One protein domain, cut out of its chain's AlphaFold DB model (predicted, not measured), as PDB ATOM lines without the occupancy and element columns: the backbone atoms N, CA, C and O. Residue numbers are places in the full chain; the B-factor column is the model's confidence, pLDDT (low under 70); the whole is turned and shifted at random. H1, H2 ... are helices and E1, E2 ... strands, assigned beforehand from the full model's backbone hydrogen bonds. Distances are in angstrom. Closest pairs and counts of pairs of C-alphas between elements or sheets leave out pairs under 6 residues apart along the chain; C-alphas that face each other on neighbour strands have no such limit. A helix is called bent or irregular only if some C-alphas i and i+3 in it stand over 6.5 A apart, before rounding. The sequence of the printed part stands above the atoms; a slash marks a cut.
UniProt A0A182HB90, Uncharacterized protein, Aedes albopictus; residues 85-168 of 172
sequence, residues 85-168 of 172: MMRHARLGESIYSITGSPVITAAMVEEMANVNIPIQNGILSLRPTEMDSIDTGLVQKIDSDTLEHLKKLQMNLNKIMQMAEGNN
ATOM      1  N   MET A  85      54.939  36.492 -43.851       68.94
ATOM      2  CA  MET A  85      53.926  37.381 -43.291       68.94
ATOM      3  C   MET A  85      54.619  38.609 -42.697       68.94
ATOM      4  O   MET A  85      55.370  38.494 -41.738       68.94
ATOM      5  N   MET A  86      54.342  39.791 -43.247       73.19
ATOM      6  CA  MET A  86      54.885  41.055 -42.726       73.19
ATOM      7  C   MET A  86      54.163  41.539 -41.460       73.19
ATOM      8  O   MET A  86      54.663  42.405 -40.750       73.19
ATOM      9  N   ARG A  87      52.961  41.013 -41.195       77.56
ATOM     10  CA  ARG A  87      52.145  41.329 -40.019       77.56
ATOM     11  C   ARG A  87      51.328  40.125 -39.580       77.56
ATOM     12  O   ARG A  87      51.019  39.256 -40.396       77.56
ATOM     13  N   HIS A  88      50.898  40.132 -38.325       80.31
ATOM     14  CA  HIS A  88      49.863  39.225 -37.847       80.31
ATOM     15  C   HIS A  88      48.496  39.599 -38.440       80.31
ATOM     16  O   HIS A  88      48.226  40.771 -38.740       80.31
ATOM     17  N   ALA A  89      47.642  38.595 -38.639       79.12
ATOM     18  CA  ALA A  89      46.276  38.848 -39.074       79.12
ATOM     19  C   ALA A  89      45.449  39.457 -37.941       79.12
ATOM     20  O   ALA A  89      45.695  39.197 -36.761       79.12
ATOM     21  N   ARG A  90      44.485  40.288 -38.320       76.31
ATOM     22  CA  ARG A  90      43.561  40.979 -37.417       76.31
ATOM     23  C   ARG A  90      42.280  40.171 -37.227       76.31
ATOM     24  O   ARG A  90      42.008  39.218 -37.953       76.31
ATOM     25  N   LEU A  91      41.466  40.590 -36.263       74.25
ATOM     26  CA  LEU A  91      40.131  40.034 -36.054       74.25
ATOM     27  C   LEU A  91      39.297  40.136 -37.334       74.25
ATOM     28  O   LEU A  91      39.284  41.171 -37.996       74.25
ATOM     29  N   GLY A  92      38.627  39.040 -37.687       78.38
ATOM     30  CA  GLY A  92      37.835  38.936 -38.914       78.38
ATOM     31  C   GLY A  92      38.643  38.663 -40.188       78.38
ATOM     32  O   GLY A  92      38.045  38.392 -41.227       78.38
ATOM     33  N   GLU A  93      39.978  38.674 -40.138       80.06
ATOM     34  CA  GLU A  93      40.807  38.210 -41.252       80.06
ATOM     35  C   GLU A  93      40.969  36.686 -41.176       80.06
ATOM     36  O   GLU A  93      41.313  36.124 -40.138       80.06
ATOM     37  N   SER A  94      40.733  36.000 -42.295       77.25
ATOM     38  CA  SER A  94      40.919  34.549 -42.376       77.25
ATOM     39  C   SER A  94      42.346  34.209 -42.818       77.25
ATOM     40  O   SER A  94      42.854  34.791 -43.778       77.25
ATOM     41  N   ILE A  95      43.003  33.279 -42.114       78.56
ATOM     42  CA  ILE A  95      44.337  32.778 -42.472       78.56
ATOM     43  C   ILE A  95      44.258  31.278 -42.714       78.56
ATOM     44  O   ILE A  95      43.780  30.531 -41.863       78.56
ATOM     45  N   TYR A  96      44.798  30.833 -43.842       77.44
ATOM     46  CA  TYR A  96      44.918  29.419 -44.165       77.44
ATOM     47  C   TYR A  96      46.309  29.153 -44.731       77.44
ATOM     48  O   TYR A  96      46.821  29.943 -45.527       77.44
ATOM     49  N   SER A  97      46.927  28.036 -44.341       79.62
ATOM     50  CA  SER A  97      48.119  27.554 -45.036       79.62
ATOM     51  C   SER A  97      47.687  26.776 -46.264       79.62
ATOM     52  O   SER A  97      46.983  25.775 -46.156       79.62
ATOM     53  N   ILE A  98      48.141  27.225 -47.431       77.56
ATOM     54  CA  ILE A  98      47.873  26.552 -48.705       77.56
ATOM     55  C   ILE A  98      48.551  25.172 -48.739       77.56
ATOM     56  O   ILE A  98      48.007  24.231 -49.307       77.56
ATOM     57  N   THR A  99      49.723  25.037 -48.112       79.50
ATOM     58  CA  THR A  99      50.564  23.828 -48.156       79.50
ATOM     59  C   THR A  99      50.505  22.985 -46.877       79.50
ATOM     60  O   THR A  99      51.228  21.999 -46.764       79.50
ATOM     61  N   GLY A 100      49.644  23.338 -45.917       77.25
ATOM     62  CA  GLY A 100      49.415  22.554 -44.696       77.25
ATOM     63  C   GLY A 100      50.421  22.787 -43.563       77.25
ATOM     64  O   GLY A 100      50.447  22.017 -42.605       77.25
ATOM     65  N   SER A 101      51.240  23.838 -43.635       79.69
ATOM     66  CA  SER A 101      52.056  24.265 -42.493       79.69
ATOM     67  C   SER A 101      51.177  24.763 -41.330       79.69
ATOM     68  O   SER A 101      50.141  25.389 -41.578       79.69
ATOM     69  N   PRO A 102      51.565  24.527 -40.061       76.62
ATOM     70  CA  PRO A 102      50.849  25.075 -38.914       76.62
ATOM     71  C   PRO A 102      50.814  26.605 -38.988       76.62
ATOM     72  O   PRO A 102      51.859  27.257 -38.989       76.62
ATOM     73  N   VAL A 103      49.614  27.179 -39.060       75.44
ATOM     74  CA  VAL A 103      49.413  28.629 -39.005       75.44
ATOM     75  C   VAL A 103      49.088  29.000 -37.574       75.44
ATOM     76  O   VAL A 103      48.029  28.650 -37.061       75.44
ATOM     77  N   ILE A 104      49.996  29.730 -36.936       70.88
ATOM     78  CA  ILE A 104      49.735  30.328 -35.633       70.88
ATOM     79  C   ILE A 104      49.078  31.681 -35.895       70.88
ATOM     80  O   ILE A 104      49.737  32.650 -36.272       70.88
ATOM     81  N   THR A 105      47.760  31.746 -35.724       68.06
ATOM     82  CA  THR A 105      47.070  33.028 -35.575       68.06
ATOM     83  C   THR A 105      47.583  33.639 -34.279       68.06
ATOM     84  O   THR A 105      47.464  33.001 -33.232       68.06
ATOM     85  N   ALA A 106      48.190  34.829 -34.330       65.12
ATOM     86  CA  ALA A 106      48.506  35.542 -33.098       65.12
ATOM     87  C   ALA A 106      47.220  35.603 -32.273       65.12
ATOM     88  O   ALA A 106      46.177  36.000 -32.800       65.12
ATOM     89  N   ALA A 107      47.283  35.104 -31.037       58.91
ATOM     90  CA  ALA A 107      46.156  35.169 -30.125       58.91
ATOM     91  C   ALA A 107      45.666  36.618 -30.114       58.91
ATOM     92  O   ALA A 107      46.481  37.542 -30.057       58.91
ATOM     93  N   MET A 108      44.353  36.790 -30.264       58.62
ATOM     94  CA  MET A 108      43.665  38.065 -30.111       58.62
ATOM     95  C   MET A 108      44.338  38.847 -28.983       58.62
ATOM     96  O   MET A 108      44.499  38.310 -27.886       58.62
ATOM     97  N   VAL A 109      44.796  40.070 -29.264       59.25
ATOM     98  CA  VAL A 109      45.194  40.981 -28.191       59.25
ATOM     99  C   VAL A 109      43.912  41.204 -27.407       59.25
ATOM    100  O   VAL A 109      43.019  41.906 -27.872       59.25
ATOM    101  N   GLU A 110      43.755  40.484 -26.302       62.88
ATOM    102  CA  GLU A 110      42.643  40.698 -25.395       62.88
ATOM    103  C   GLU A 110      42.733  42.160 -24.947       62.88
ATOM    104  O   GLU A 110      43.795  42.619 -24.533       62.88
ATOM    105  N   GLU A 111      41.632  42.907 -25.035       71.19
ATOM    106  CA  GLU A 111      41.566  44.310 -24.584       71.19
ATOM    107  C   GLU A 111      41.677  44.441 -23.050       71.19
ATOM    108  O   GLU A 111      41.515  45.519 -22.483       71.19
ATOM    109  N   MET A 112      41.947  43.331 -22.362       78.94
ATOM    110  CA  MET A 112      42.076  43.242 -20.920       78.94
ATOM    111  C   MET A 112      43.540  43.364 -20.508       78.94
ATOM    112  O   MET A 112      44.440  42.827 -21.153       78.94
ATOM    113  N   ALA A 113      43.773  44.029 -19.377       82.81
ATOM    114  CA  ALA A 113      45.096  44.062 -18.774       82.81
ATOM    115  C   ALA A 113      45.571  42.634 -18.465       82.81
ATOM    116  O   ALA A 113      44.821  41.816 -17.934       82.81
ATOM    117  N   ASN A 114      46.824  42.332 -18.784       87.12
ATOM    118  CA  ASN A 114      47.423  41.030 -18.542       87.12
ATOM    119  C   ASN A 114      48.820  41.186 -17.938       87.12
ATOM    120  O   ASN A 114      49.589  42.073 -18.304       87.12
ATOM    121  N   VAL A 115      49.161  40.300 -17.007       87.94
ATOM    122  CA  VAL A 115      50.496  40.247 -16.405       87.94
ATOM    123  C   VAL A 115      50.996  38.815 -16.488       87.94
ATOM    124  O   VAL A 115      50.357  37.910 -15.968       87.94
ATOM    125  N   ASN A 116      52.144  38.610 -17.130       89.81
ATOM    126  CA  ASN A 116      52.766  37.297 -17.277       89.81
ATOM    127  C   ASN A 116      54.025  37.231 -16.415       89.81
ATOM    128  O   ASN A 116      54.969  37.987 -16.642       89.81
ATOM    129  N   ILE A 117      54.038  36.330 -15.437       89.12
ATOM    130  CA  ILE A 117      55.134  36.165 -14.483       89.12
ATOM    131  C   ILE A 117      55.781  34.799 -14.714       89.12
ATOM    132  O   ILE A 117      55.097  33.780 -14.602       89.12
ATOM    133  N   PRO A 118      57.079  34.738 -15.034       87.81
ATOM    134  CA  PRO A 118      57.781  33.469 -15.141       87.81
ATOM    135  C   PRO A 118      57.935  32.826 -13.754       87.81
ATOM    136  O   PRO A 118      58.337  33.483 -12.796       87.81
ATOM    137  N   ILE A 119      57.617  31.537 -13.671       87.12
ATOM    138  CA  ILE A 119      57.799  30.671 -12.497       87.12
ATOM    139  C   ILE A 119      58.583  29.420 -12.920       87.12
ATOM    140  O   ILE A 119      58.706  29.142 -14.113       87.12
ATOM    141  N   GLN A 120      59.084  28.624 -11.972       82.62
ATOM    142  CA  GLN A 120      59.948  27.468 -12.285       82.62
ATOM    143  C   GLN A 120      59.341  26.485 -13.298       82.62
ATOM    144  O   GLN A 120      60.049  25.933 -14.134       82.62
ATOM    145  N   ASN A 121      58.020  26.291 -13.245       80.69
ATOM    146  CA  ASN A 121      57.300  25.304 -14.054       80.69
ATOM    147  C   ASN A 121      56.410  25.926 -15.142       80.69
ATOM    148  O   ASN A 121      55.484  25.271 -15.621       80.69
ATOM    149  N   GLY A 122      56.649  27.185 -15.525       83.94
ATOM    150  CA  GLY A 122      55.893  27.832 -16.597       83.94
ATOM    151  C   GLY A 122      55.706  29.333 -16.407       83.94
ATOM    152  O   GLY A 122      56.583  30.033 -15.913       83.94
ATOM    153  N   ILE A 123      54.552  29.838 -16.839       87.19
ATOM    154  CA  ILE A 123      54.197  31.257 -16.763       87.19
ATOM    155  C   ILE A 123      52.866  31.374 -16.023       87.19
ATOM    156  O   ILE A 123      51.880  30.748 -16.408       87.19
ATOM    157  N   LEU A 124      52.845  32.182 -14.968       85.44
ATOM    158  CA  LEU A 124      51.639  32.601 -14.271       85.44
ATOM    159  C   LEU A 124      51.067  33.836 -14.974       85.44
ATOM    160  O   LEU A 124      51.667  34.909 -14.935       85.44
ATOM    161  N   SER A 125      49.909  33.686 -15.611       85.31
ATOM    162  CA  SER A 125      49.200  34.788 -16.262       85.31
ATOM    163  C   SER A 125      48.071  35.296 -15.371       85.31
ATOM    164  O   SER A 125      47.099  34.584 -15.130       85.31
ATOM    165  N   LEU A 126      48.186  36.535 -14.899       83.50
ATOM    166  CA  LEU A 126      47.158  37.224 -14.126       83.50
ATOM    167  C   LEU A 126      46.307  38.091 -15.055       83.50
ATOM    168  O   LEU A 126      46.833  38.804 -15.916       83.50
ATOM    169  N   ARG A 127      44.993  38.039 -14.853       84.38
ATOM    170  CA  ARG A 127      43.994  38.844 -15.561       84.38
ATOM    171  C   ARG A 127      43.010  39.427 -14.540       84.38
ATOM    172  O   ARG A 127      42.719  38.738 -13.559       84.38
ATOM    173  N   PRO A 128      42.476  40.642 -14.752       80.69
ATOM    174  CA  PRO A 128      41.374  41.185 -13.968       80.69
ATOM    175  C   PRO A 128      40.164  40.255 -14.099       80.69
ATOM    176  O   PRO A 128      39.461  40.262 -15.104       80.69
ATOM    177  N   THR A 129      39.978  39.393 -13.112       72.19
ATOM    178  CA  THR A 129      38.860  38.456 -12.995       72.19
ATOM    179  C   THR A 129      38.309  38.593 -11.585       72.19
ATOM    180  O   THR A 129      39.052  38.944 -10.666       72.19
ATOM    181  N   GLU A 130      37.007  38.369 -11.416       63.12
ATOM    182  CA  GLU A 130      36.375  38.322 -10.096       63.12
ATOM    183  C   GLU A 130      36.903  37.071  -9.385       63.12
ATOM    184  O   GLU A 130      36.490  35.942  -9.639       63.12
ATOM    185  N   MET A 131      37.977  37.268  -8.625       57.88
ATOM    186  CA  MET A 131      38.776  36.192  -8.059       57.88
ATOM    187  C   MET A 131      38.121  35.639  -6.796       57.88
ATOM    188  O   MET A 131      38.553  35.945  -5.688       57.88
ATOM    189  N   ASP A 132      37.126  34.775  -6.969       60.62
ATOM    190  CA  ASP A 132      36.544  34.021  -5.851       60.62
ATOM    191  C   ASP A 132      37.326  32.735  -5.523       60.62
ATOM    192  O   ASP A 132      37.125  32.131  -4.471       60.62
ATOM    193  N   SER A 133      38.281  32.317  -6.365       58.62
ATOM    194  CA  SER A 133      39.129  31.155  -6.065       58.62
ATOM    195  C   SER A 133      40.516  31.239  -6.708       58.62
ATOM    196  O   SER A 133      40.693  30.934  -7.889       58.62
ATOM    197  N   ILE A 134      41.526  31.604  -5.916       68.94
ATOM    198  CA  ILE A 134      42.933  31.379  -6.271       68.94
ATOM    199  C   ILE A 134      43.243  29.901  -6.033       68.94
ATOM    200  O   ILE A 134      43.015  29.399  -4.933       68.94
ATOM    201  N   ASP A 135      43.799  29.211  -7.029       74.75
ATOM    202  CA  ASP A 135      44.281  27.841  -6.846       74.75
ATOM    203  C   ASP A 135      45.452  27.825  -5.850       74.75
ATOM    204  O   ASP A 135      46.575  28.244  -6.148       74.75
ATOM    205  N   THR A 136      45.196  27.322  -4.643       76.00
ATOM    206  CA  THR A 136      46.196  27.211  -3.574       76.00
ATOM    207  C   THR A 136      47.382  26.334  -3.976       76.00
ATOM    208  O   THR A 136      48.493  26.556  -3.496       76.00
ATOM    209  N   GLY A 137      47.178  25.371  -4.884       77.88
ATOM    210  CA  GLY A 137      48.251  24.524  -5.408       77.88
ATOM    211  C   GLY A 137      49.208  25.267  -6.344       77.88
ATOM    212  O   GLY A 137      50.359  24.855  -6.498       77.88
ATOM    213  N   LEU A 138      48.762  26.371  -6.948       74.50
ATOM    214  CA  LEU A 138      49.591  27.234  -7.786       74.50
ATOM    215  C   LEU A 138      50.429  28.193  -6.935       74.50
ATOM    216  O   LEU A 138      51.612  28.365  -7.213       74.50
ATOM    217  N   VAL A 139      49.849  28.743  -5.864       77.31
ATOM    218  CA  VAL A 139      50.536  29.663  -4.936       77.31
ATOM    219  C   VAL A 139      51.731  28.995  -4.253       77.31
ATOM    220  O   VAL A 139      52.776  29.618  -4.098       77.31
ATOM    221  N   GLN A 140      51.613  27.712  -3.901       80.38
ATOM    222  CA  GLN A 140      52.701  26.950  -3.272       80.38
ATOM    223  C   GLN A 140      53.911  26.714  -4.192       80.38
ATOM    224  O   GLN A 140      54.985  26.381  -3.703       80.38
ATOM    225  N   LYS A 141      53.752  26.873  -5.512       81.69
ATOM    226  CA  LYS A 141      54.820  26.674  -6.509       81.69
ATOM    227  C   LYS A 141      55.563  27.965  -6.860       81.69
ATOM    228  O   LYS A 141      56.388  27.952  -7.769       81.69
ATOM    229  N   ILE A 142      55.218  29.078  -6.214       85.75
ATOM    230  CA  ILE A 142      55.824  30.387  -6.456       85.75
ATOM    231  C   ILE A 142      57.050  30.529  -5.549       85.75
ATOM    232  O   ILE A 142      56.957  30.365  -4.334       85.75
ATOM    233  N   ASP A 143      58.190  30.867  -6.143       89.06
ATOM    234  CA  ASP A 143      59.456  31.045  -5.433       89.06
ATOM    235  C   ASP A 143      59.435  32.285  -4.534       89.06
ATOM    236  O   ASP A 143      58.767  33.281  -4.838       89.06
ATOM    237  N   SER A 144      60.250  32.279  -3.475       90.19
ATOM    238  CA  SER A 144      60.419  33.422  -2.563       90.19
ATOM    239  C   SER A 144      60.757  34.718  -3.299       90.19
ATOM    240  O   SER A 144      60.176  35.767  -3.019       90.19
ATOM    241  N   ASP A 145      61.646  34.632  -4.282       90.44
ATOM    242  CA  ASP A 145      62.138  35.792  -5.021       90.44
ATOM    243  C   ASP A 145      61.033  36.346  -5.926       90.44
ATOM    244  O   ASP A 145      60.803  37.553  -6.007       90.44
ATOM    245  N   THR A 146      60.263  35.454  -6.556       90.00
ATOM    246  CA  THR A 146      59.092  35.846  -7.348       90.00
ATOM    247  C   THR A 146      57.983  36.451  -6.485       90.00
ATOM    248  O   THR A 146      57.328  37.395  -6.930       90.00
ATOM    249  N   LEU A 147      57.819  36.015  -5.229       90.12
ATOM    250  CA  LEU A 147      56.914  36.660  -4.271       90.12
ATOM    251  C   LEU A 147      57.367  38.082  -3.913       90.12
ATOM    252  O   LEU A 147      56.530  38.978  -3.784       90.12
ATOM    253  N   GLU A 148      58.670  38.328  -3.773       93.44
ATOM    254  CA  GLU A 148      59.180  39.685  -3.546       93.44
ATOM    255  C   GLU A 148      58.934  40.590  -4.765       93.44
ATOM    256  O   GLU A 148      58.471  41.728  -4.621       93.44
ATOM    257  N   HIS A 149      59.166  40.074  -5.974       91.44
ATOM    258  CA  HIS A 149      58.843  40.783  -7.213       91.44
ATOM    259  C   HIS A 149      57.348  41.107  -7.319       91.44
ATOM    260  O   HIS A 149      56.991  42.229  -7.683       91.44
ATOM    261  N   LEU A 150      56.476  40.170  -6.936       91.25
ATOM    262  CA  LEU A 150      55.028  40.374  -6.894       91.25
ATOM    263  C   LEU A 150      54.624  41.499  -5.934       91.25
ATOM    264  O   LEU A 150      53.817  42.352  -6.302       91.25
ATOM    265  N   LYS A 151      55.227  41.564  -4.740       93.44
ATOM    266  CA  LYS A 151      54.987  42.660  -3.782       93.44
ATOM    267  C   LYS A 151      55.381  44.018  -4.363       93.44
ATOM    268  O   LYS A 151      54.616  44.977  -4.275       93.44
ATOM    269  N   LYS A 152      56.553  44.106  -4.998       95.19
ATOM    270  CA  LYS A 152      57.007  45.345  -5.659       95.19
ATOM    271  C   LYS A 152      56.077  45.736  -6.806       95.19
ATOM    272  O   LYS A 152      55.725  46.908  -6.938       95.19
ATOM    273  N   LEU A 153      55.637  44.764  -7.603       92.75
ATOM    274  CA  LEU A 153      54.697  45.000  -8.693       92.75
ATOM    275  C   LEU A 153      53.362  45.545  -8.173       92.75
ATOM    276  O   LEU A 153      52.866  46.533  -8.710       92.75
ATOM    277  N   GLN A 154      52.828  44.976  -7.091       92.94
ATOM    278  CA  GLN A 154      51.621  45.474  -6.431       92.94
ATOM    279  C   GLN A 154      51.777  46.938  -5.991       92.94
ATOM    280  O   GLN A 154      50.907  47.762  -6.269       92.94
ATOM    281  N   MET A 155      52.899  47.289  -5.353       96.19
ATOM    282  CA  MET A 155      53.171  48.674  -4.950       96.19
ATOM    283  C   MET A 155      53.220  49.629  -6.150       96.19
ATOM    284  O   MET A 155      52.660  50.724  -6.092       96.19
ATOM    285  N   ASN A 156      53.858  49.212  -7.244       94.44
ATOM    286  CA  ASN A 156      53.945  50.011  -8.464       94.44
ATOM    287  C   ASN A 156      52.563  50.232  -9.094       94.44
ATOM    288  O   ASN A 156      52.230  51.365  -9.435       94.44
ATOM    289  N   LEU A 157      51.747  49.178  -9.198       92.69
ATOM    290  CA  LEU A 157      50.381  49.265  -9.719       92.69
ATOM    291  C   LEU A 157      49.513  50.195  -8.862       92.69
ATOM    292  O   LEU A 157      48.846  51.072  -9.406       92.69
ATOM    293  N   ASN A 158      49.601  50.089  -7.533       94.25
ATOM    294  CA  ASN A 158      48.888  50.980  -6.615       94.25
ATOM    295  C   ASN A 158      49.299  52.447  -6.801       94.25
ATOM    296  O   ASN A 158      48.446  53.333  -6.829       94.25
ATOM    297  N   LYS A 159      50.598  52.718  -6.962       94.38
ATOM    298  CA  LYS A 159      51.101  54.078  -7.194       94.38
ATOM    299  C   LYS A 159      50.600  54.649  -8.522       94.38
ATOM    300  O   LYS A 159      50.206  55.813  -8.572       94.38
ATOM    301  N   ILE A 160      50.589  53.836  -9.578       92.69
ATOM    302  CA  ILE A 160      50.038  54.219 -10.886       92.69
ATOM    303  C   ILE A 160      48.546  54.538 -10.757       92.69
ATOM    304  O   ILE A 160      48.104  55.558 -11.279       92.69
ATOM    305  N   MET A 161      47.789  53.717 -10.025       91.69
ATOM    306  CA  MET A 161      46.358  53.930  -9.794       91.69
ATOM    307  C   MET A 161      46.094  55.253  -9.064       91.69
ATOM    308  O   MET A 161      45.309  56.066  -9.543       91.69
ATOM    309  N   GLN A 162      46.835  55.533  -7.987       93.00
ATOM    310  CA  GLN A 162      46.733  56.801  -7.251       93.00
ATOM    311  C   GLN A 162      47.054  58.017  -8.131       93.00
ATOM    312  O   GLN A 162      46.361  59.032  -8.077       93.00
ATOM    313  N   MET A 163      48.095  57.927  -8.967       91.88
ATOM    314  CA  MET A 163      48.439  58.997  -9.909       91.88
ATOM    315  C   MET A 163      47.362  59.187 -10.980       91.88
ATOM    316  O   MET A 163      47.057  60.319 -11.353       91.88
ATOM    317  N   ALA A 164      46.785  58.099 -11.490       89.94
ATOM    318  CA  ALA A 164      45.723  58.158 -12.486       89.94
ATOM    319  C   ALA A 164      44.451  58.798 -11.911       89.94
ATOM    320  O   ALA A 164      43.881  59.695 -12.534       89.94
ATOM    321  N   GLU A 165      44.046  58.403 -10.704       87.69
ATOM    322  CA  GLU A 165      42.911  58.996  -9.990       87.69
ATOM    323  C   GLU A 165      43.150  60.479  -9.696       87.69
ATOM    324  O   GLU A 165      42.320  61.311 -10.059       87.69
ATOM    325  N   GLY A 166      44.315  60.833  -9.140       78.31
ATOM    326  CA  GLY A 166      44.669  62.223  -8.838       78.31
ATOM    327  C   GLY A 166      44.687  63.140 -10.069       78.31
ATOM    328  O   GLY A 166      44.253  64.288  -9.992       78.31
ATOM    329  N   ASN A 167      45.114  62.634 -11.231       66.69
ATOM    330  CA  ASN A 167      45.101  63.388 -12.490       66.69
ATOM    331  C   ASN A 167      43.696  63.546 -13.093       66.69
ATOM    332  O   ASN A 167      43.432  64.537 -13.775       66.69
ATOM    333  N   ASN A 168      42.784  62.603 -12.845       60.06
ATOM    334  CA  ASN A 168      41.400  62.703 -13.317       60.06
ATOM    335  C   ASN A 168      40.617  63.820 -12.605       60.06
ATOM    336  O   ASN A 168      39.707  64.392 -13.205       60.06
TER     337      ASN A 168
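Overview. This is residues 85 to 168 of the 172 residues of an uncharacterized protein of Aedes albopictus (UniProt A0A182HB90). A long tail with no named element, residues 85 to 114, loops out on one side and leads into a small two-stranded hairpin, E1 and E2; on the other side of the hairpin stands one long helix, H2, with the very short helix H1 in the loop before it. The arrangement is open with few contacts, and residues 154 to 168 of H2 and residues 97 to 102 of the tail stick out. The printed part has 84 residues with two named strands and two named helices, in the order E1, E2, H1, H2, and the sheet E1 - E2 is antiparallel. The class is mixed, helices and strands, though only 39 of the 84 residues are in named elements. The whole is extended, with a radius of gyration of the C-alphas of 18.4 A and spans of 49 by 39 by 26 A.

Along the chain. The printed part begins at Met 85, C-alpha at (53.926, 37.381, -43.291), and residues 85 to 114 hold no named element. E1, residues 115 to 119, starts with its C-alpha at (50.496, 40.247, -16.405) and measures 12.7 A from first to last C-alpha. E2, residues 122 to 126, measures 13.1 A. H1, residues 136 to 139, measures 5.2 A. H2, residues 144 to 168, measures 36.5 A and ends with C-alpha 168 at (41.400, 62.703, -13.317).

Arrangement. E1 and E2 form a hairpin over a tight link of 2 residues, antiparallel with 152 degrees between their directions. The C-alphas of Asn 116 and Ser 125, which face each other, are 4.5 A apart. N 117 and O 124 are within hydrogen-bond range at 2.8 A, and so are N 124 and O 117 at 2.8 A. E1 and H2 have 1 pair of C-alphas within 8 A, those of Ile 119 and Thr 146, at 7.4 A, and their centres are 15.6 A apart. E2 and H2 are apart, E1 and H1 are apart, and H1 and H2 are apart although they follow each other in the chain. In H2 every O i to N i+4 pair is within hydrogen-bond range; H1, with 4 residues, is too short for such a pair, and its 1 pair of O i and N i+3 is within range. Neither helix is bent.

Size, cuts and confidence. The C-alphas farthest apart, of Thr 99 and Gly 166, are 55.3 A from each other. Without the stretches that stand free, residues 97 to 102, 130 to 137 and 154 to 168, the body has 55 residues and spans 44 by 22 by 20 A. The printed part has no cut. The link from E2 to H1, 9 residues, is short, the one from H1 to H2, 4 residues, is tight, and no link is long. The mean pLDDT of the printed part is 80.5, with values under 70 at residue 85, residues 105 to 110, residues 130 to 134 and residues 167 to 168.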